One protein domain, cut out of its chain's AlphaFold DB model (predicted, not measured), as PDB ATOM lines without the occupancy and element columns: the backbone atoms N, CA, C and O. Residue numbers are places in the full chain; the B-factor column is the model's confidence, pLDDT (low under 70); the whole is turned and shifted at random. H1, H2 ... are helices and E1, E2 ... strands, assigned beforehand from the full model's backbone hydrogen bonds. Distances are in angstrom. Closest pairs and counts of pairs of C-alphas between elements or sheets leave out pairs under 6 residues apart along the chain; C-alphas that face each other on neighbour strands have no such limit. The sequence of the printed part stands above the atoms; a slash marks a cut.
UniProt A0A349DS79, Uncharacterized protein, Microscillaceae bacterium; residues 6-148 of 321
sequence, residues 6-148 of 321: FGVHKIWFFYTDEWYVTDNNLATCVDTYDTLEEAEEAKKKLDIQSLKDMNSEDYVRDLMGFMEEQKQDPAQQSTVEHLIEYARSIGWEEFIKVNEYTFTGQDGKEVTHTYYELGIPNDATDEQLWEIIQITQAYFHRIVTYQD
ATOM      1  N   PHE A   6     206.606 123.394 288.679       74.06
ATOM      2  CA  PHE A   6     207.221 124.062 287.537       74.06
ATOM      3  C   PHE A   6     208.077 125.214 288.055       74.06
ATOM      4  O   PHE A   6     207.541 126.184 288.583       74.06
ATOM      5  N   GLY A   7     209.399 125.098 287.958       72.38
ATOM      6  CA  GLY A   7     210.344 126.149 288.327       72.38
ATOM      7  C   GLY A   7     210.568 127.121 287.175       72.38
ATOM      8  O   GLY A   7     210.812 126.699 286.047       72.38
ATOM      9  N   VAL A   8     210.522 128.425 287.442       73.06
ATOM     10  CA  VAL A   8     210.941 129.454 286.481       73.06
ATOM     11  C   VAL A   8     212.369 129.862 286.819       73.06
ATOM     12  O   VAL A   8     212.619 130.469 287.857       73.06
ATOM     13  N   HIS A   9     213.318 129.538 285.946       73.69
ATOM     14  CA  HIS A   9     214.736 129.826 286.149       73.69
ATOM     15  C   HIS A   9     215.182 130.986 285.289       73.69
ATOM     16  O   HIS A   9     214.914 131.010 284.090       73.69
ATOM     17  N   LYS A  10     215.950 131.893 285.883       74.88
ATOM     18  CA  LYS A  10     216.660 132.929 285.141       74.88
ATOM     19  C   LYS A  10     217.862 132.304 284.442       74.88
ATOM     20  O   LYS A  10     218.687 131.689 285.109       74.88
ATOM     21  N   ILE A  11     217.945 132.445 283.122       69.19
ATOM     22  CA  ILE A  11     219.014 131.845 282.302       69.19
ATOM     23  C   ILE A  11     220.104 132.842 281.903       69.19
ATOM     24  O   ILE A  11     221.183 132.420 281.502       69.19
ATOM     25  N   TRP A  12     219.876 134.145 282.098       63.41
ATOM     26  CA  TRP A  12     220.847 135.188 281.756       63.41
ATOM     27  C   TRP A  12     221.116 136.131 282.920       63.41
ATOM     28  O   TRP A  12     220.195 136.597 283.595       63.41
ATOM     29  N   PHE A  13     222.390 136.464 283.118       58.47
ATOM     30  CA  PHE A  13     222.822 137.483 284.071       58.47
ATOM     31  C   PHE A  13     223.432 138.664 283.323       58.47
ATOM     32  O   PHE A  13     224.483 138.532 282.695       58.47
ATOM     33  N   PHE A  14     222.789 139.824 283.440       54.75
ATOM     34  CA  PHE A  14     223.396 141.108 283.108       54.75
ATOM     35  C   PHE A  14     224.317 141.504 284.262       54.75
ATOM     36  O   PHE A  14     223.842 141.752 285.371       54.75
ATOM     37  N   TYR A  15     225.630 141.506 284.026       45.66
ATOM     38  CA  TYR A  15     226.600 141.968 285.024       45.66
ATOM     39  C   TYR A  15     226.943 143.451 284.830       45.66
ATOM     40  O   TYR A  15     227.139 144.154 285.819       45.66
ATOM     41  N   THR A  16     226.983 143.921 283.577       45.72
ATOM     42  CA  THR A  16     227.259 145.310 283.156       45.72
ATOM     43  C   THR A  16     226.780 145.526 281.714       45.72
ATOM     44  O   THR A  16     226.659 144.543 280.987       45.72
ATOM     45  N   ASP A  17     226.634 146.783 281.282       43.44
ATOM     46  CA  ASP A  17     226.215 147.249 279.941       43.44
ATOM     47  C   ASP A  17     226.986 146.619 278.753       43.44
ATOM     48  O   ASP A  17     226.553 146.702 277.609       43.44
ATOM     49  N   GLU A  18     228.131 145.975 279.011       37.94
ATOM     50  CA  GLU A  18     229.011 145.378 277.995       37.94
ATOM     51  C   GLU A  18     229.216 143.852 278.147       37.94
ATOM     52  O   GLU A  18     229.936 143.258 277.345       37.94
ATOM     53  N   TRP A  19     228.632 143.197 279.165       43.59
ATOM     54  CA  TRP A  19     228.896 141.774 279.457       43.59
ATOM     55  C   TRP A  19     227.656 141.039 279.984       43.59
ATOM     56  O   TRP A  19     227.160 141.326 281.080       43.59
ATOM     57  N   TYR A  20     227.217 140.023 279.238       51.03
ATOM     58  CA  TYR A  20     226.232 139.034 279.675       51.03
ATOM     59  C   TYR A  20     226.889 137.652 279.812       51.03
ATOM     60  O   TYR A  20     227.809 137.307 279.070       51.03
ATOM     61  N   VAL A  21     226.449 136.869 280.802       47.59
ATOM     62  CA  VAL A  21     226.933 135.497 281.038       47.59
ATOM     63  C   VAL A  21     225.827 134.514 280.671       47.59
ATOM     64  O   VAL A  21     224.720 134.605 281.202       47.59
ATOM     65  N   THR A  22     226.162 133.573 279.789       48.50
ATOM     66  CA  THR A  22     225.277 132.545 279.209       48.50
ATOM     67  C   THR A  22     225.535 131.173 279.845       48.50
ATOM     68  O   THR A  22     225.504 130.140 279.178       48.50
ATOM     69  N   ASP A  23     225.929 131.144 281.120       43.94
ATOM     70  CA  ASP A  23     226.315 129.897 281.781       43.94
ATOM     71  C   ASP A  23     225.087 129.235 282.412       43.94
ATOM     72  O   ASP A  23     224.602 129.646 283.470       43.94
ATOM     73  N   ASN A  24     224.607 128.172 281.765       42.78
ATOM     74  CA  ASN A  24     223.484 127.351 282.220       42.78
ATOM     75  C   ASN A  24     223.668 126.791 283.646       42.78
ATOM     76  O   ASN A  24     222.673 126.459 284.292       42.78
ATOM     77  N   ASN A  25     224.904 126.713 284.157       37.72
ATOM     78  CA  ASN A  25     225.203 126.245 285.517       37.72
ATOM     79  C   ASN A  25     224.893 127.283 286.607       37.72
ATOM     80  O   ASN A  25     224.881 126.943 287.789       37.72
ATOM     81  N   LEU A  26     224.649 128.544 286.232       41.44
ATOM     82  CA  LEU A  26     224.289 129.625 287.154       41.44
ATOM     83  C   LEU A  26     222.776 129.887 287.206       41.44
ATOM     84  O   LEU A  26     222.339 130.768 287.948       41.44
ATOM     85  N   ALA A  27     221.969 129.143 286.442       54.00
ATOM     86  CA  ALA A  27     220.539 129.389 286.314       54.00
ATOM     87  C   ALA A  27     219.809 129.243 287.661       54.00
ATOM     88  O   ALA A  27     219.550 128.140 288.144       54.00
ATOM     89  N   THR A  28     219.466 130.371 288.281       63.16
ATOM     90  CA  THR A  28     218.828 130.402 289.603       63.16
ATOM     91  C   THR A  28     217.317 130.257 289.441       63.16
ATOM     92  O   THR A  28     216.714 130.979 288.643       63.16
ATOM     93  N   CYS A  29     216.706 129.334 290.189       71.31
ATOM     94  CA  CYS A  29     215.250 129.235 290.282       71.31
ATOM     95  C   CYS A  29     214.707 130.497 290.967       71.31
ATOM     96  O   CYS A  29     215.104 130.820 292.087       71.31
ATOM     97  N   VAL A  30     213.858 131.242 290.258       77.00
ATOM     98  CA  VAL A  30     213.256 132.493 290.737       77.00
ATOM     99  C   VAL A  30     212.027 132.189 291.586       77.00
ATOM    100  O   VAL A  30     211.870 132.775 292.653       77.00
ATOM    101  N   ASP A  31     211.172 131.280 291.111       80.75
ATOM    102  CA  ASP A  31     209.969 130.834 291.816       80.75
ATOM    103  C   ASP A  31     209.456 129.495 291.253       80.75
ATOM    104  O   ASP A  31     209.877 129.064 290.174       80.75
ATOM    105  N   THR A  32     208.523 128.855 291.962       77.44
ATOM    106  CA  THR A  32     207.912 127.571 291.583       77.44
ATOM    107  C   THR A  32     206.388 127.634 291.579       77.44
ATOM    108  O   THR A  32     205.781 128.243 292.455       77.44
ATOM    109  N   TYR A  33     205.770 126.932 290.633       84.56
ATOM    110  CA  TYR A  33     204.329 126.959 290.389       84.56
ATOM    111  C   TYR A  33     203.739 125.549 290.381       84.56
ATOM    112  O   TYR A  33     204.440 124.569 290.115       84.56
ATOM    113  N   ASP A  34     202.448 125.438 290.695       83.12
ATOM    114  CA  ASP A  34     201.723 124.160 290.696       83.12
ATOM    115  C   ASP A  34     201.264 123.754 289.293       83.12
ATOM    116  O   ASP A  34     201.088 122.568 289.003       83.12
ATOM    117  N   THR A  35     201.082 124.730 288.405       89.00
ATOM    118  CA  THR A  35     200.632 124.499 287.032       89.00
ATOM    119  C   THR A  35     201.581 125.118 286.012       89.00
ATOM    120  O   THR A  35     202.265 126.106 286.283       89.00
ATOM    121  N   LEU A  36     201.608 124.533 284.811       85.81
ATOM    122  CA  LEU A  36     202.379 125.073 283.693       85.81
ATOM    123  C   LEU A  36     201.867 126.462 283.281       85.81
ATOM    124  O   LEU A  36     202.675 127.341 283.021       85.81
ATOM    125  N   GLU A  37     200.548 126.672 283.287       93.56
ATOM    126  CA  GLU A  37     199.919 127.948 282.916       93.56
ATOM    127  C   GLU A  37     200.365 129.096 283.841       93.56
ATOM    128  O   GLU A  37     200.746 130.165 283.366       93.56
ATOM    129  N   GLU A  38     200.414 128.857 285.157       93.06
ATOM    130  CA  GLU A  38     200.945 129.830 286.121       93.06
ATOM    131  C   GLU A  38     202.434 130.118 285.881       93.06
ATOM    132  O   GLU A  38     202.857 131.277 285.923       93.06
ATOM    133  N   ALA A  39     203.230 129.081 285.592       84.88
ATOM    134  CA  ALA A  39     204.650 129.233 285.292       84.88
ATOM    135  C   ALA A  39     204.885 130.023 283.994       84.88
ATOM    136  O   ALA A  39     205.789 130.855 283.943       84.88
ATOM    137  N   GLU A  40     204.073 129.804 282.958       90.19
ATOM    138  CA  GLU A  40     204.122 130.540 281.689       90.19
ATOM    139  C   GLU A  40     203.739 132.012 281.868       90.19
ATOM    140  O   GLU A  40     204.440 132.896 281.364       90.19
ATOM    141  N   GLU A  41     202.682 132.301 282.633       95.50
ATOM    142  CA  GLU A  41     202.281 133.676 282.937       95.50
ATOM    143  C   GLU A  41     203.366 134.410 283.740       95.50
ATOM    144  O   GLU A  41     203.702 135.563 283.450       95.50
ATOM    145  N   ALA A  42     203.954 133.736 284.729       94.00
ATOM    146  CA  ALA A  42     205.046 134.282 285.522       94.00
ATOM    147  C   ALA A  42     206.313 134.510 284.695       94.00
ATOM    148  O   ALA A  42     206.898 135.593 284.754       94.00
ATOM    149  N   LYS A  43     206.711 133.522 283.885       92.69
ATOM    150  CA  LYS A  43     207.839 133.623 282.953       92.69
ATOM    151  C   LYS A  43     207.663 134.826 282.031       92.69
ATOM    152  O   LYS A  43     208.571 135.645 281.936       92.69
ATOM    153  N   LYS A  44     206.483 134.985 281.418       95.00
ATOM    154  CA  LYS A  44     206.161 136.132 280.558       95.00
ATOM    155  C   LYS A  44     206.358 137.464 281.284       95.00
ATOM    156  O   LYS A  44     207.023 138.352 280.755       95.00
ATOM    157  N   LYS A  45     205.826 137.609 282.504       95.88
ATOM    158  CA  LYS A  45     205.987 138.836 283.311       95.88
ATOM    159  C   LYS A  45     207.456 139.128 283.632       95.88
ATOM    160  O   LYS A  45     207.887 140.273 283.520       95.88
ATOM    161  N   LEU A  46     208.221 138.106 284.012       93.25
ATOM    162  CA  LEU A  46     209.640 138.233 284.356       93.25
ATOM    163  C   LEU A  46     210.517 138.546 283.137       93.25
ATOM    164  O   LEU A  46     211.464 139.329 283.246       93.25
ATOM    165  N   ASP A  47     210.195 137.973 281.978       91.88
ATOM    166  CA  ASP A  47     210.865 138.262 280.712       91.88
ATOM    167  C   ASP A  47     210.617 139.712 280.272       91.88
ATOM    168  O   ASP A  47     211.567 140.430 279.963       91.88
ATOM    169  N   ILE A  48     209.368 140.188 280.341       93.69
ATOM    170  CA  ILE A  48     209.023 141.592 280.062       93.69
ATOM    171  C   ILE A  48     209.756 142.534 281.023       93.69
ATOM    172  O   ILE A  48     210.299 143.551 280.595       93.69
ATOM    173  N   GLN A  49     209.793 142.203 282.317       92.25
ATOM    174  CA  GLN A  49     210.507 143.018 283.298       92.25
ATOM    175  C   GLN A  49     212.011 143.059 283.004       92.25
ATOM    176  O   GLN A  49     212.607 144.129 283.058       92.25
ATOM    177  N   SER A  50     212.608 141.929 282.621       89.69
ATOM    178  CA  SER A  50     214.030 141.869 282.260       89.69
ATOM    179  C   SER A  50     214.342 142.706 281.024       89.69
ATOM    180  O   SER A  50     215.360 143.392 281.006       89.69
ATOM    181  N   LEU A  51     213.449 142.713 280.029       89.81
ATOM    182  CA  LEU A  51     213.583 143.581 278.862       89.81
ATOM    183  C   LEU A  51     213.533 145.066 279.254       89.81
ATOM    184  O   LEU A  51     214.362 145.841 278.790       89.81
ATOM    185  N   LYS A  52     212.606 145.462 280.140       89.50
ATOM    186  CA  LYS A  52     212.520 146.844 280.656       89.50
ATOM    187  C   LYS A  52     213.772 147.247 281.435       89.50
ATOM    188  O   LYS A  52     214.252 148.367 281.289       89.50
ATOM    189  N   ASP A  53     214.296 146.332 282.246       87.75
ATOM    190  CA  ASP A  53     215.472 146.568 283.086       87.75
ATOM    191  C   ASP A  53     216.777 146.612 282.276       87.75
ATOM    192  O   ASP A  53     217.773 147.144 282.762       87.75
ATOM    193  N   MET A  54     216.776 146.086 281.043       84.56
ATOM    194  CA  MET A  54     217.945 146.080 280.159       84.56
ATOM    195  C   MET A  54     218.404 147.495 279.794       84.56
ATOM    196  O   MET A  54     219.600 147.715 279.628       84.56
ATOM    197  N   ASN A  55     217.469 148.449 279.688       83.06
ATOM    198  CA  ASN A  55     217.734 149.866 279.410       83.06
ATOM    199  C   ASN A  55     218.741 150.094 278.258       83.06
ATOM    200  O   ASN A  55     219.614 150.960 278.338       83.06
ATOM    201  N   SER A  56     218.634 149.288 277.199       86.56
ATOM    202  CA  SER A  56     219.537 149.356 276.049       86.56
ATOM    203  C   SER A  56     219.176 150.500 275.103       86.56
ATOM    204  O   SER A  56     218.008 150.840 274.916       86.56
ATOM    205  N   GLU A  57     220.196 151.079 274.470       86.69
ATOM    206  CA  GLU A  57     220.025 152.022 273.362       86.69
ATOM    207  C   GLU A  57     219.880 151.319 271.998       86.69
ATOM    208  O   GLU A  57     219.450 151.953 271.033       86.69
ATOM    209  N   ASP A  58     220.225 150.028 271.917       89.31
ATOM    210  CA  ASP A  58     220.184 149.208 270.704       89.31
ATOM    211  C   ASP A  58     219.734 147.774 271.028       89.31
ATOM    212  O   ASP A  58     220.527 146.832 271.147       89.31
ATOM    213  N   TYR A  59     218.417 147.604 271.137       88.69
ATOM    214  CA  TYR A  59     217.812 146.303 271.395       88.69
ATOM    215  C   TYR A  59     217.995 145.325 270.233       88.69
ATOM    216  O   TYR A  59     217.941 144.124 270.473       88.69
ATOM    217  N   VAL A  60     218.235 145.783 268.997       87.25
ATOM    218  CA  VAL A  60     218.511 144.860 267.882       87.25
ATOM    219  C   VAL A  60     219.799 144.111 268.178       87.25
ATOM    220  O   VAL A  60     219.796 142.885 268.233       87.25
ATOM    221  N   ARG A  61     220.897 144.832 268.412       85.31
ATOM    222  CA  ARG A  61     222.196 144.209 268.678       85.31
ATOM    223  C   ARG A  61     222.169 143.361 269.940       85.31
ATOM    224  O   ARG A  61     222.635 142.224 269.917       85.31
ATOM    225  N   ASP A  62     221.632 143.908 271.021       84.94
ATOM    226  CA  ASP A  62     221.711 143.253 272.319       84.94
ATOM    227  C   ASP A  62     220.791 142.024 272.377       84.94
ATOM    228  O   ASP A  62     221.219 140.986 272.877       84.94
ATOM    229  N   LEU A  63     219.587 142.079 271.779       84.50
ATOM    230  CA  LEU A  63     218.713 140.902 271.704       84.50
ATOM    231  C   LEU A  63     219.260 139.829 270.754       84.50
ATOM    232  O   LEU A  63     219.121 138.636 271.011       84.50
ATOM    233  N   MET A  64     219.923 140.243 269.673       77.25
ATOM    234  CA  MET A  64     220.524 139.314 268.715       77.25
ATOM    235  C   MET A  64     221.814 138.675 269.232       77.25
ATOM    236  O   MET A  64     222.135 137.555 268.833       77.25
ATOM    237  N   GLY A  65     222.511 139.328 270.167       68.75
ATOM    238  CA  GLY A  65     223.605 138.724 270.932       68.75
ATOM    239  C   GLY A  65     223.176 137.440 271.658       68.75
ATOM    240  O   GLY A  65     223.939 136.480 271.727       68.75
ATOM    241  N   PHE A  66     221.914 137.348 272.096       63.06
ATOM    242  CA  PHE A  66     221.382 136.128 272.718       63.06
ATOM    243  C   PHE A  66     221.238 134.947 271.742       63.06
ATOM    244  O   PHE A  66     221.134 133.806 272.184       63.06
ATOM    245  N   MET A  67     221.286 135.184 270.425       61.66
ATOM    246  CA  MET A  67     221.200 134.152 269.380       61.66
ATOM    247  C   MET A  67     222.577 133.687 268.867       61.66
ATOM    248  O   MET A  67     222.669 133.037 267.823       61.66
ATOM    249  N   GLU A  68     223.669 134.007 269.574       48.41
ATOM    250  CA  GLU A  68     225.049 133.791 269.116       48.41
ATOM    251  C   GLU A  68     225.461 132.327 268.850       48.41
ATOM    252  O   GLU A  68     226.478 132.110 268.182       48.41
ATOM    253  N   GLU A  69     224.691 131.319 269.275       48.78
ATOM    254  CA  GLU A  69     224.929 129.923 268.863       48.78
ATOM    255  C   GLU A  69     224.533 129.645 267.396       48.78
ATOM    256  O   GLU A  69     224.999 128.670 266.809       48.78
ATOM    257  N   GLN A  70     223.767 130.535 266.750       49.50
ATOM    258  CA  GLN A  70     223.326 130.409 265.352       49.50
ATOM    259  C   GLN A  70     224.131 131.285 264.376       49.50
ATOM    260  O   GLN A  70     223.603 131.817 263.397       49.50
ATOM    261  N   LYS A  71     225.432 131.467 264.629       44.47
ATOM    262  CA  LYS A  71     226.317 132.224 263.730       44.47
ATOM    263  C   LYS A  71     226.338 131.555 262.346       44.47
ATOM    264  O   LYS A  71     227.032 130.557 262.177       44.47
ATOM    265  N   GLN A  72     225.639 132.175 261.380       48.38
ATOM    266  CA  GLN A  72     225.525 131.883 259.929       48.38
ATOM    267  C   GLN A  72     224.161 131.378 259.404       48.38
ATOM    268  O   GLN A  72     224.118 130.817 258.309       48.38
ATOM    269  N   ASP A  73     223.046 131.618 260.099       53.91
ATOM    270  CA  ASP A  73     221.714 131.321 259.545       53.91
ATOM    271  C   ASP A  73     221.073 132.564 258.873       53.91
ATOM    272  O   ASP A  73     220.968 133.614 259.516       53.91
ATOM    273  N   PRO A  74     220.605 132.487 257.605       60.69
ATOM    274  CA  PRO A  74     219.691 133.468 257.002       60.69
ATOM    275  C   PRO A  74     218.505 133.879 257.895       60.69
ATOM    276  O   PRO A  74     217.984 134.983 257.737       60.69
ATOM    277  N   ALA A  75     218.110 133.027 258.846       60.19
ATOM    278  CA  ALA A  75     217.093 133.311 259.853       60.19
ATOM    279  C   ALA A  75     217.405 134.532 260.745       60.19
ATOM    280  O   ALA A  75     216.490 135.208 261.198       60.19
ATOM    281  N   GLN A  76     218.676 134.885 260.974       61.62
ATOM    282  CA  GLN A  76     219.000 136.068 261.786       61.62
ATOM    283  C   GLN A  76     218.660 137.379 261.066       61.62
ATOM    284  O   GLN A  76     218.204 138.337 261.688       61.62
ATOM    285  N   GLN A  77     218.848 137.425 259.743       66.88
ATOM    286  CA  GLN A  77     218.498 138.607 258.958       66.88
ATOM    287  C   GLN A  77     216.976 138.790 258.883       66.88
ATOM    288  O   GLN A  77     216.500 139.921 258.991       66.88
ATOM    289  N   SER A  78     216.212 137.694 258.791       79.38
ATOM    290  CA  SER A  78     214.749 137.770 258.834       79.38
ATOM    291  C   SER A  78     214.229 138.216 260.203       79.38
ATOM    292  O   SER A  78     213.275 138.984 260.251       79.38
ATOM    293  N   THR A  79     214.873 137.837 261.313       85.69
ATOM    294  CA  THR A  79     214.504 138.328 262.653       85.69
ATOM    295  C   THR A  79     214.643 139.846 262.776       85.69
ATOM    296  O   THR A  79     213.718 140.503 263.257       85.69
ATOM    297  N   VAL A  80     215.758 140.428 262.312       88.50
ATOM    298  CA  VAL A  80     215.945 141.892 262.327       88.50
ATOM    299  C   VAL A  80     214.899 142.578 261.450       88.50
ATOM    300  O   VAL A  80     214.289 143.557 261.873       88.50
ATOM    301  N   GLU A  81     214.660 142.063 260.242       89.06
ATOM    302  CA  GLU A  81     213.654 142.612 259.328       89.06
ATOM    303  C   GLU A  81     212.250 142.575 259.951       89.06
ATOM    304  O   GLU A  81     211.587 143.613 259.996       89.06
ATOM    305  N   HIS A  82     211.836 141.447 260.536       92.19
ATOM    306  CA  HIS A  82     210.552 141.317 261.230       92.19
ATOM    307  C   HIS A  82     210.428 142.261 262.428       92.19
ATOM    308  O   HIS A  82     209.377 142.869 262.621       92.19
ATOM    309  N   LEU A  83     211.491 142.426 263.222       93.12
ATOM    310  CA  LEU A  83     211.479 143.324 264.375       93.12
ATOM    311  C   LEU A  83     211.294 144.786 263.943       93.12
ATOM    312  O   LEU A  83     210.510 145.524 264.542       93.12
ATOM    313  N   ILE A  84     211.977 145.201 262.876       95.38
ATOM    314  CA  ILE A  84     211.868 146.557 262.330       95.38
ATOM    315  C   ILE A  84     210.512 146.784 261.649       95.38
ATOM    316  O   ILE A  84     209.922 147.856 261.800       95.38
ATOM    317  N   GLU A  85     209.986 145.799 260.920       95.50
ATOM    318  CA  GLU A  85     208.632 145.852 260.358       95.50
ATOM    319  C   GLU A  85     207.570 145.965 261.452       95.50
ATOM    320  O   GLU A  85     206.674 146.809 261.353       95.50
ATOM    321  N   TYR A  86     207.709 145.182 262.522       96.88
ATOM    322  CA  TYR A  86     206.834 145.252 263.681       96.88
ATOM    323  C   TYR A  86     206.868 146.639 264.331       96.88
ATOM    324  O   TYR A  86     205.815 147.263 264.470       96.88
ATOM    325  N   ALA A  87     208.056 147.170 264.639       96.69
ATOM    326  CA  ALA A  87     208.221 148.497 265.236       96.69
ATOM    327  C   ALA A  87     207.574 149.609 264.384       96.69
ATOM    328  O   ALA A  87     206.858 150.463 264.910       96.69
ATOM    329  N   ARG A  88     207.731 149.567 263.054       96.94
ATOM    330  CA  ARG A  88     207.029 150.486 262.133       96.94
ATOM    331  C   ARG A  88     205.511 150.314 262.207       96.94
ATOM    332  O   ARG A  88     204.776 151.292 262.251       96.94
ATOM    333  N   SER A  89     205.020 149.076 262.260       97.62
ATOM    334  CA  SER A  89     203.577 148.798 262.287       97.62
ATOM    335  C   SER A  89     202.856 149.370 263.516       97.62
ATOM    336  O   SER A  89     201.667 149.680 263.435       97.62
ATOM    337  N   ILE A  90     203.575 149.548 264.631       97.44
ATOM    338  CA  ILE A  90     203.048 150.102 265.886       97.44
ATOM    339  C   ILE A  90     203.404 151.582 266.101       97.44
ATOM    340  O   ILE A  90     203.090 152.130 267.156       97.44
ATOM    341  N   GLY A  91     204.008 152.242 265.104       96.81
ATOM    342  CA  GLY A  91     204.288 153.679 265.132       96.81
ATOM    343  C   GLY A  91     205.586 154.078 265.843       96.81
ATOM    344  O   GLY A  91     205.653 155.169 266.406       96.81
ATOM    345  N   TRP A  92     206.595 153.199 265.895       97.25
ATOM    346  CA  TRP A  92     207.884 153.467 266.553       97.25
ATOM    347  C   TRP A  92     208.980 153.935 265.583       97.25
ATOM    348  O   TRP A  92     210.169 153.738 265.832       97.25
ATOM    349  N   GLU A  93     208.621 154.566 264.464       96.31
ATOM    350  CA  GLU A  93     209.585 154.989 263.441       96.31
ATOM    351  C   GLU A  93     210.675 155.921 263.978       96.31
ATOM    352  O   GLU A  93     211.817 155.848 263.535       96.31
ATOM    353  N   GLU A  94     210.342 156.776 264.945       96.69
ATOM    354  CA  GLU A  94     211.289 157.712 265.561       96.69
ATOM    355  C   GLU A  94     212.311 157.042 266.495       96.69
ATOM    356  O   GLU A  94     213.330 157.651 266.823       96.69
ATOM    357  N   PHE A  95     212.073 155.784 266.875       96.12
ATOM    358  CA  PHE A  95     212.971 154.978 267.704       96.12
ATOM    359  C   PHE A  95     213.866 154.043 266.878       96.12
ATOM    360  O   PHE A  95     214.724 153.364 267.442       96.12
ATOM    361  N   ILE A  96     213.699 154.025 265.550       96.31
ATOM    362  CA  ILE A  96     214.539 153.265 264.623       96.31
ATOM    363  C   ILE A  96     215.633 154.181 264.074       96.31
ATOM    364  O   ILE A  96     215.351 155.173 263.396       96.31
ATOM    365  N   LYS A  97     216.900 153.813 264.280       96.06
ATOM    366  CA  LYS A  97     218.033 154.446 263.593       96.06
ATOM    367  C   LYS A  97     218.529 153.532 262.485       96.06
ATOM    368  O   LYS A  97     218.729 152.338 262.687       96.06
ATOM    369  N   VAL A  98     218.735 154.109 261.307       94.12
ATOM    370  CA  VAL A  98     219.319 153.417 260.156       94.12
ATOM    371  C   VAL A  98     220.756 153.880 260.024       94.12
ATOM    372  O   VAL A  98     221.006 155.067 259.813       94.12
ATOM    373  N   ASN A  99     221.686 152.945 260.146       91.06
ATOM    374  CA  ASN A  99     223.107 153.209 260.032       91.06
ATOM    375  C   ASN A  99     223.675 152.464 258.827       91.06
ATOM    376  O   ASN A  99     223.242 151.364 258.482       91.06
ATOM    377  N   GLU A 100     224.677 153.061 258.196       91.88
ATOM    378  CA  GLU A 100     225.393 152.465 257.076       91.88
ATOM    379  C   GLU A 100     226.880 152.452 257.405       91.88
ATOM    380  O   GLU A 100     227.451 153.478 257.781       91.88
ATOM    381  N   TYR A 101     227.520 151.294 257.255       86.38
ATOM    382  CA  TYR A 101     228.972 151.197 257.309       86.38
ATOM    383  C   TYR A 101     229.496 150.635 255.991       86.38
ATOM    384  O   TYR A 101     228.996 149.638 255.469       86.38
ATOM    385  N   THR A 102     230.516 151.288 255.445       88.94
ATOM    386  CA  THR A 102     231.187 150.851 254.223       88.94
ATOM    387  C   THR A 102     232.565 150.333 254.587       88.94
ATOM    388  O   THR A 102     233.352 151.052 255.203       88.94
ATOM    389  N   PHE A 103     232.879 149.100 254.194       88.44
ATOM    390  CA  PHE A 103     234.239 148.580 254.289       88.44
ATOM    391  C   PHE A 103     234.801 148.281 252.908       88.44
ATOM    392  O   PHE A 103     234.100 147.835 251.999       88.44
ATOM    393  N   THR A 104     236.099 148.517 252.757       90.31
ATOM    394  CA  THR A 104     236.835 148.134 251.556       90.31
ATOM    395  C   THR A 104     237.365 146.717 251.743       90.31
ATOM    396  O   THR A 104     238.184 146.461 252.628       90.31
ATOM    397  N   GLY A 105     236.884 145.786 250.922       87.00
ATOM    398  CA  GLY A 105     237.360 144.408 250.894       87.00
ATOM    399  C   GLY A 105     238.826 144.308 250.465       87.00
ATOM    400  O   GLY A 105     239.413 145.244 249.918       87.00
ATOM    401  N   GLN A 106     239.431 143.133 250.668       84.19
ATOM    402  CA  GLN A 106     240.809 142.870 250.224       84.19
ATOM    403  C   GLN A 106     240.984 143.001 248.696       84.19
ATOM    404  O   GLN A 106     242.102 143.193 248.224       84.19
ATOM    405  N   ASP A 107     239.894 142.921 247.927       92.00
ATOM    406  CA  ASP A 107     239.858 143.128 246.476       92.00
ATOM    407  C   ASP A 107     239.699 144.607 246.063       92.00
ATOM    408  O   ASP A 107     239.603 144.907 244.872       92.00
ATOM    409  N   GLY A 108     239.683 145.533 247.027       90.19
ATOM    410  CA  GLY A 108     239.519 146.968 246.796       90.19
ATOM    411  C   GLY A 108     238.079 147.400 246.513       90.19
ATOM    412  O   GLY A 108     237.861 148.575 246.225       90.19
ATOM    413  N   LYS A 109     237.097 146.489 246.576       92.12
ATOM    414  CA  LYS A 109     235.685 146.850 246.422       92.12
ATOM    415  C   LYS A 109     235.113 147.350 247.733       92.12
ATOM    416  O   LYS A 109     235.323 146.752 248.784       92.12
ATOM    417  N   GLU A 110     234.356 148.430 247.650       92.25
ATOM    418  CA  GLU A 110     233.554 148.920 248.761       92.25
ATOM    419  C   GLU A 110     232.253 148.121 248.842       92.25
ATOM    420  O   GLU A 110     231.543 147.965 247.846       92.25
ATOM    421  N   VAL A 111     231.958 147.605 250.031       87.94
ATOM    422  CA  VAL A 111     230.677 146.982 250.357       87.94
ATOM    423  C   VAL A 111     230.042 147.810 251.465       87.94
ATOM    424  O   VAL A 111     230.636 147.978 252.531       87.94
ATOM    425  N   THR A 112     228.856 148.353 251.195       87.88
ATOM    426  CA  THR A 112     228.051 149.064 252.192       87.88
ATOM    427  C   THR A 112     227.058 148.097 252.810       87.88
ATOM    428  O   THR A 112     226.306 147.433 252.096       87.88
ATOM    429  N   HIS A 113     227.053 148.042 254.132       83.56
ATOM    430  CA  HIS A 113     226.094 147.290 254.921       83.56
ATOM    431  C   HIS A 113     225.214 148.263 255.696       83.56
ATOM    432  O   HIS A 113     225.714 149.151 256.388       83.56
ATOM    433  N   THR A 114     223.906 148.066 255.586       85.25
ATOM    434  CA  THR A 114     222.916 148.763 256.404       85.25
ATOM    435  C   THR A 114     222.619 147.919 257.634       85.25
ATOM    436  O   THR A 114     222.369 146.720 257.509       85.25
ATOM    437  N   TYR A 115     222.628 148.537 258.810       87.94
ATOM    438  CA  TYR A 115     222.134 147.927 260.039       87.94
ATOM    439  C   TYR A 115     221.164 148.876 260.740       87.94
ATOM    440  O   TYR A 115     221.155 150.086 260.491       87.94
ATOM    441  N   TYR A 116     220.319 148.304 261.587       91.56
ATOM    442  CA  TYR A 116     219.292 149.029 262.319       91.56
ATOM    443  C   TYR A 116     219.603 148.987 263.807       91.56
ATOM    444  O   TYR A 116     219.976 147.933 264.316       91.56
ATOM    445  N   GLU A 117     219.406 150.114 264.481       93.69
ATOM    446  CA  GLU A 117     219.314 150.173 265.939       93.69
ATOM    447  C   GLU A 117     217.856 150.462 266.297       93.69
ATOM    448  O   GLU A 117     217.200 151.279 265.638       93.69
ATOM    449  N   LEU A 118     217.349 149.801 267.335       94.75
ATOM    450  CA  LEU A 118     215.994 150.011 267.840       94.75
ATOM    451  C   LEU A 118     216.047 150.389 269.317       94.75
ATOM    452  O   LEU A 118     216.491 149.595 270.146       94.75
ATOM    453  N   GLY A 119     215.540 151.577 269.638       94.50
ATOM    454  CA  GLY A 119     215.168 151.941 271.002       94.50
ATOM    455  C   GLY A 119     213.746 151.480 271.329       94.50
ATOM    456  O   GLY A 119     212.895 151.393 270.446       94.50
ATOM    457  N   ILE A 120     213.471 151.222 272.607       92.69
ATOM    458  CA  ILE A 120     212.116 150.941 273.096       92.69
ATOM    459  C   ILE A 120     211.564 152.203 273.782       92.69
ATOM    460  O   ILE A 120     212.235 152.753 274.660       92.69
ATOM    461  N   PRO A 121     210.359 152.685 273.420       94.31
ATOM    462  CA  PRO A 121     209.722 153.814 274.091       94.31
ATOM    463  C   PRO A 121     209.431 153.529 275.566       94.31
ATOM    464  O   PRO A 121     209.034 152.427 275.939       94.31
ATOM    465  N   ASN A 122     209.540 154.555 276.412       92.25
ATOM    466  CA  ASN A 122     209.253 154.430 277.848       92.25
ATOM    467  C   ASN A 122     207.783 154.086 278.155       92.25
ATOM    468  O   ASN A 122     207.477 153.633 279.257       92.25
ATOM    469  N   ASP A 123     206.870 154.348 277.220       94.56
ATOM    470  CA  ASP A 123     205.436 154.072 277.314       94.56
ATOM    471  C   ASP A 123     205.003 152.804 276.555       94.56
ATOM    472  O   ASP A 123     203.803 152.561 276.415       94.56
ATOM    473  N   ALA A 124     205.955 151.975 276.108       96.19
ATOM    474  CA  ALA A 124     205.674 150.684 275.487       96.19
ATOM    475  C   ALA A 124     204.831 149.779 276.406       96.19
ATOM    476  O   ALA A 124     205.122 149.624 277.598       96.19
ATOM    477  N   THR A 125     203.786 149.158 275.849       97.25
ATOM    478  CA  THR A 125     202.907 148.256 276.607       97.25
ATOM    479  C   THR A 125     203.530 146.874 276.781       97.25
ATOM    480  O   THR A 125     204.380 146.449 275.999       97.25
ATOM    481  N   ASP A 126     203.066 146.129 277.782       96.88
ATOM    482  CA  ASP A 126     203.535 144.765 278.045       96.88
ATOM    483  C   ASP A 126     203.308 143.829 276.845       96.88
ATOM    484  O   ASP A 126     204.133 142.960 276.572       96.88
ATOM    485  N   GLU A 127     202.226 144.023 276.087       96.94
ATOM    486  CA  GLU A 127     201.952 143.275 274.858       96.94
ATOM    487  C   GLU A 127     202.968 143.586 273.759       96.94
ATOM    488  O   GLU A 127     203.413 142.668 273.073       96.94
ATOM    489  N   GLN A 128     203.365 144.854 273.614       97.12
ATOM    490  CA  GLN A 128     204.363 145.256 272.619       97.12
ATOM    491  C   GLN A 128     205.740 144.682 272.948       97.12
ATOM    492  O   GLN A 128     206.434 144.156 272.082       97.12
ATOM    493  N   LEU A 129     206.113 144.734 274.226       95.94
ATOM    494  CA  LEU A 129     207.367 144.174 274.720       95.94
ATOM    495  C   LEU A 129     207.404 142.652 274.583       95.94
ATOM    496  O   LEU A 129     208.437 142.089 274.233       95.94
ATOM    497  N   TRP A 130     206.277 141.981 274.823       95.69
ATOM    498  CA  TRP A 130     206.190 140.540 274.633       95.69
ATOM    499  C   TRP A 130     206.368 140.136 273.169       95.69
ATOM    500  O   TRP A 130     207.109 139.198 272.898       95.69
ATOM    501  N   GLU A 131     205.761 140.863 272.230       95.38
ATOM    502  CA  GLU A 131     205.918 140.581 270.799       95.38
ATOM    503  C   GLU A 131     207.387 140.705 270.358       95.38
ATOM    504  O   GLU A 131     207.886 139.853 269.628       95.38
ATOM    505  N   ILE A 132     208.126 141.694 270.877       93.50
ATOM    506  CA  ILE A 132     209.574 141.827 270.635       93.50
ATOM    507  C   ILE A 132     210.330 140.578 271.103       93.50
ATOM    508  O   ILE A 132     211.170 140.051 270.368       93.50
ATOM    509  N   ILE A 133     210.022 140.075 272.302       91.06
ATOM    510  CA  ILE A 133     210.636 138.856 272.850       91.06
ATOM    511  C   ILE A 133     210.291 137.641 271.983       91.06
ATOM    512  O   ILE A 133     211.153 136.800 271.747       91.06
ATOM    513  N   GLN A 134     209.065 137.557 271.460       89.94
ATOM    514  CA  GLN A 134     208.654 136.461 270.579       89.94
ATOM    515  C   GLN A 134     209.358 136.505 269.218       89.94
ATOM    516  O   GLN A 134     209.855 135.474 268.769       89.94
ATOM    517  N   ILE A 135     209.445 137.681 268.587       89.56
ATOM    518  CA  ILE A 135     210.136 137.868 267.301       89.56
ATOM    519  C   ILE A 135     211.617 137.501 267.431       89.56
ATOM    520  O   ILE A 135     212.165 136.808 266.576       89.56
ATOM    521  N   THR A 136     212.258 137.955 268.508       86.38
ATOM    522  CA  THR A 136     213.694 137.745 268.739       86.38
ATOM    523  C   THR A 136     214.023 136.401 269.376       86.38
ATOM    524  O   THR A 136     215.185 136.015 269.400       86.38
ATOM    525  N   GLN A 137     213.025 135.695 269.916       84.38
ATOM    526  CA  GLN A 137     213.194 134.491 270.739       84.38
ATOM    527  C   GLN A 137     214.161 134.685 271.928       84.38
ATOM    528  O   GLN A 137     214.684 133.717 272.486       84.38
ATOM    529  N   ALA A 138     214.385 135.934 272.349       83.75
ATOM    530  CA  ALA A 138     215.325 136.308 273.400       83.75
ATOM    531  C   ALA A 138     214.693 136.158 274.794       83.75
ATOM    532  O   ALA A 138     214.415 137.131 275.495       83.75
ATOM    533  N   TYR A 139     214.414 134.919 275.195       84.50
ATOM    534  CA  TYR A 139     213.835 134.633 276.507       84.50
ATOM    535  C   TYR A 139     214.873 134.769 277.631       84.50
ATOM    536  O   TYR A 139     215.960 134.193 277.561       84.50
ATOM    537  N   PHE A 140     214.514 135.474 278.710       83.56
ATOM    538  CA  PHE A 140     215.388 135.694 279.873       83.56
ATOM    539  C   PHE A 140     215.271 134.586 280.925       83.56
ATOM    540  O   PHE A 140     216.167 134.392 281.756       83.56
ATOM    541  N   HIS A 141     214.160 133.853 280.876       84.94
ATOM    542  CA  HIS A 141     213.826 132.760 281.770       84.94
ATOM    543  C   HIS A 141     213.450 131.498 280.990       84.94
ATOM    544  O   HIS A 141     212.968 131.564 279.857       84.94
ATOM    545  N   ARG A 142     213.611 130.338 281.630       79.19
ATOM    546  CA  ARG A 142     213.111 129.036 281.165       79.19
ATOM    547  C   ARG A 142     212.234 128.390 282.230       79.19
ATOM    548  O   ARG A 142     212.449 128.616 283.419       79.19
ATOM    549  N   ILE A 143     211.284 127.564 281.807       72.62
ATOM    550  CA  ILE A 143     210.498 126.728 282.719       72.62
ATOM    551  C   ILE A 143     211.151 125.351 282.784       72.62
ATOM    552  O   ILE A 143     211.410 124.735 281.753       72.62
ATOM    553  N   VAL A 144     211.406 124.876 283.995       65.88
ATOM    554  CA  VAL A 144     211.883 123.525 284.286       65.88
ATOM    555  C   VAL A 144     210.766 122.797 285.017       65.88
ATOM    556  O   VAL A 144     210.164 123.332 285.944       65.88
ATOM    557  N   THR A 145     210.453 121.575 284.593       59.59
ATOM    558  CA  THR A 145     209.498 120.743 285.330       59.59
ATOM    559  C   THR A 145     210.257 119.968 286.391       59.59
ATOM    560  O   THR A 145     211.059 119.100 286.061       59.59
ATOM    561  N   TYR A 146     209.973 120.259 287.652       52.84
ATOM    562  CA  TYR A 146     210.441 119.473 288.774       52.84
ATOM    563  C   TYR A 146     209.518 118.291 288.996       52.84
ATOM    564  O   TYR A 146     208.294 118.420 289.138       52.84
ATOM    565  N   GLN A 147     210.140 117.126 289.031       47.81
ATOM    566  CA  GLN A 147     209.522 115.913 289.522       47.81
ATOM    567  C   GLN A 147     210.085 115.645 290.915       47.81
ATOM    568  O   GLN A 147     211.238 115.971 291.204       47.81
ATOM    569  N   ASP A 148     209.246 115.114 291.804       39.59
ATOM    570  CA  ASP A 148     209.713 114.650 293.106       39.59
ATOM    571  C   ASP A 148     210.838 113.632 292.881       39.59
ATOM    572  O   ASP A 148     210.612 112.608 292.235       39.59
TER     573      ASP A 148
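AT A GLANCE: This is residues 6 to 148 of the 321 residues of an uncharacterized protein of Microscillaceae bacterium (UniProt A0A349DS79). An elongated model: at one end a small twisted sheet of three strands, E4, E1 and E7, with the long helix H1 over one face; then a group of three helices, H2, H3 and H4; at the other end the long two-stranded hairpin E5 and E6. A second, short hairpin, E2 and E3, follows on from E1, and residues 69 to 75, of which 74 and 75 belong to H3, stick out. The 143 printed residues hold four named helices and seven named strands, in the order E1 E2 E3 E4 H1 H2 H3 E5 E6 H4 E7; the sheet E4 - E1 - E7 is antiparallel, and the class is mixed, helices and strands. The whole is only just loose, close to compact, with a radius of gyration of the C-alphas of 17.5 A, and spans 64 by 35 by 27 A.

IN THESE COORDINATES: E1, residues 6 to 10, begins at C-alpha 6 (207.221, 124.062, 287.537). E2 is residues 13 to 16, E3 19 to 21 and E4 28 to 33. H1, residues 36 to 54, is 26.4 A long; H2 is residues 59 to 65; H3, residues 74 to 89, is 22.9 A long. E5, residues 96 to 104, is 26.3 A long, and E6, residues 110 to 118, 26.0 A. H4 is residues 126 to 136, and E7, residues 141 to 147, ends at C-alpha 147 (209.522, 115.913, 289.522).

HOW THE PARTS SIT: In the strongly twisted sheet, E1 is the inner strand: N 8 and O 31 of E4 are 2.9 A apart, N 7 and O 144 of E7 2.8 A. H1 is on this sheet at a height over the sheet of 8.5 A, along the strands, at 9 degrees to E1 on the local plane. E1 runs on into E2 at 17 degrees; in the hairpin E2 and E3, N 19 and O 16 are 3.0 A apart. H1 touches H4 with residues 44 to 51 alone, about perpendicular at 89 degrees; the closest C-alphas, of Ile 48 and Leu 129, are 6.2 A apart. H3 touches H4 with residues 79 to 83 alone, at a shallow tilt of 23 degrees, opposite ways, closest at the C-alphas of Thr 79 and Thr 136, 6.2 A. H2 is close to but not clearly touching H3, with the C-alphas of Val 60 and Val 80 closest at 6.8 A. The closest C-alphas of H2 and E6, those of Tyr 59 and Leu 118, are 5.4 A apart. In the hairpin E5 and E6, N 113 and O 101 are 2.8 A apart. In H1, H2, H3 and H4 every O i to N i+4 pair is within hydrogen-bond range.

THE WHOLE: The C-alphas farthest apart, of Gly 108 and Asp 148, are 63.9 A apart. The printed part has no cut, and no link is long. The mean pLDDT of the printed part is 80.0; residues 11 to 28, 65 to 77 and 144 to 148 are under 70.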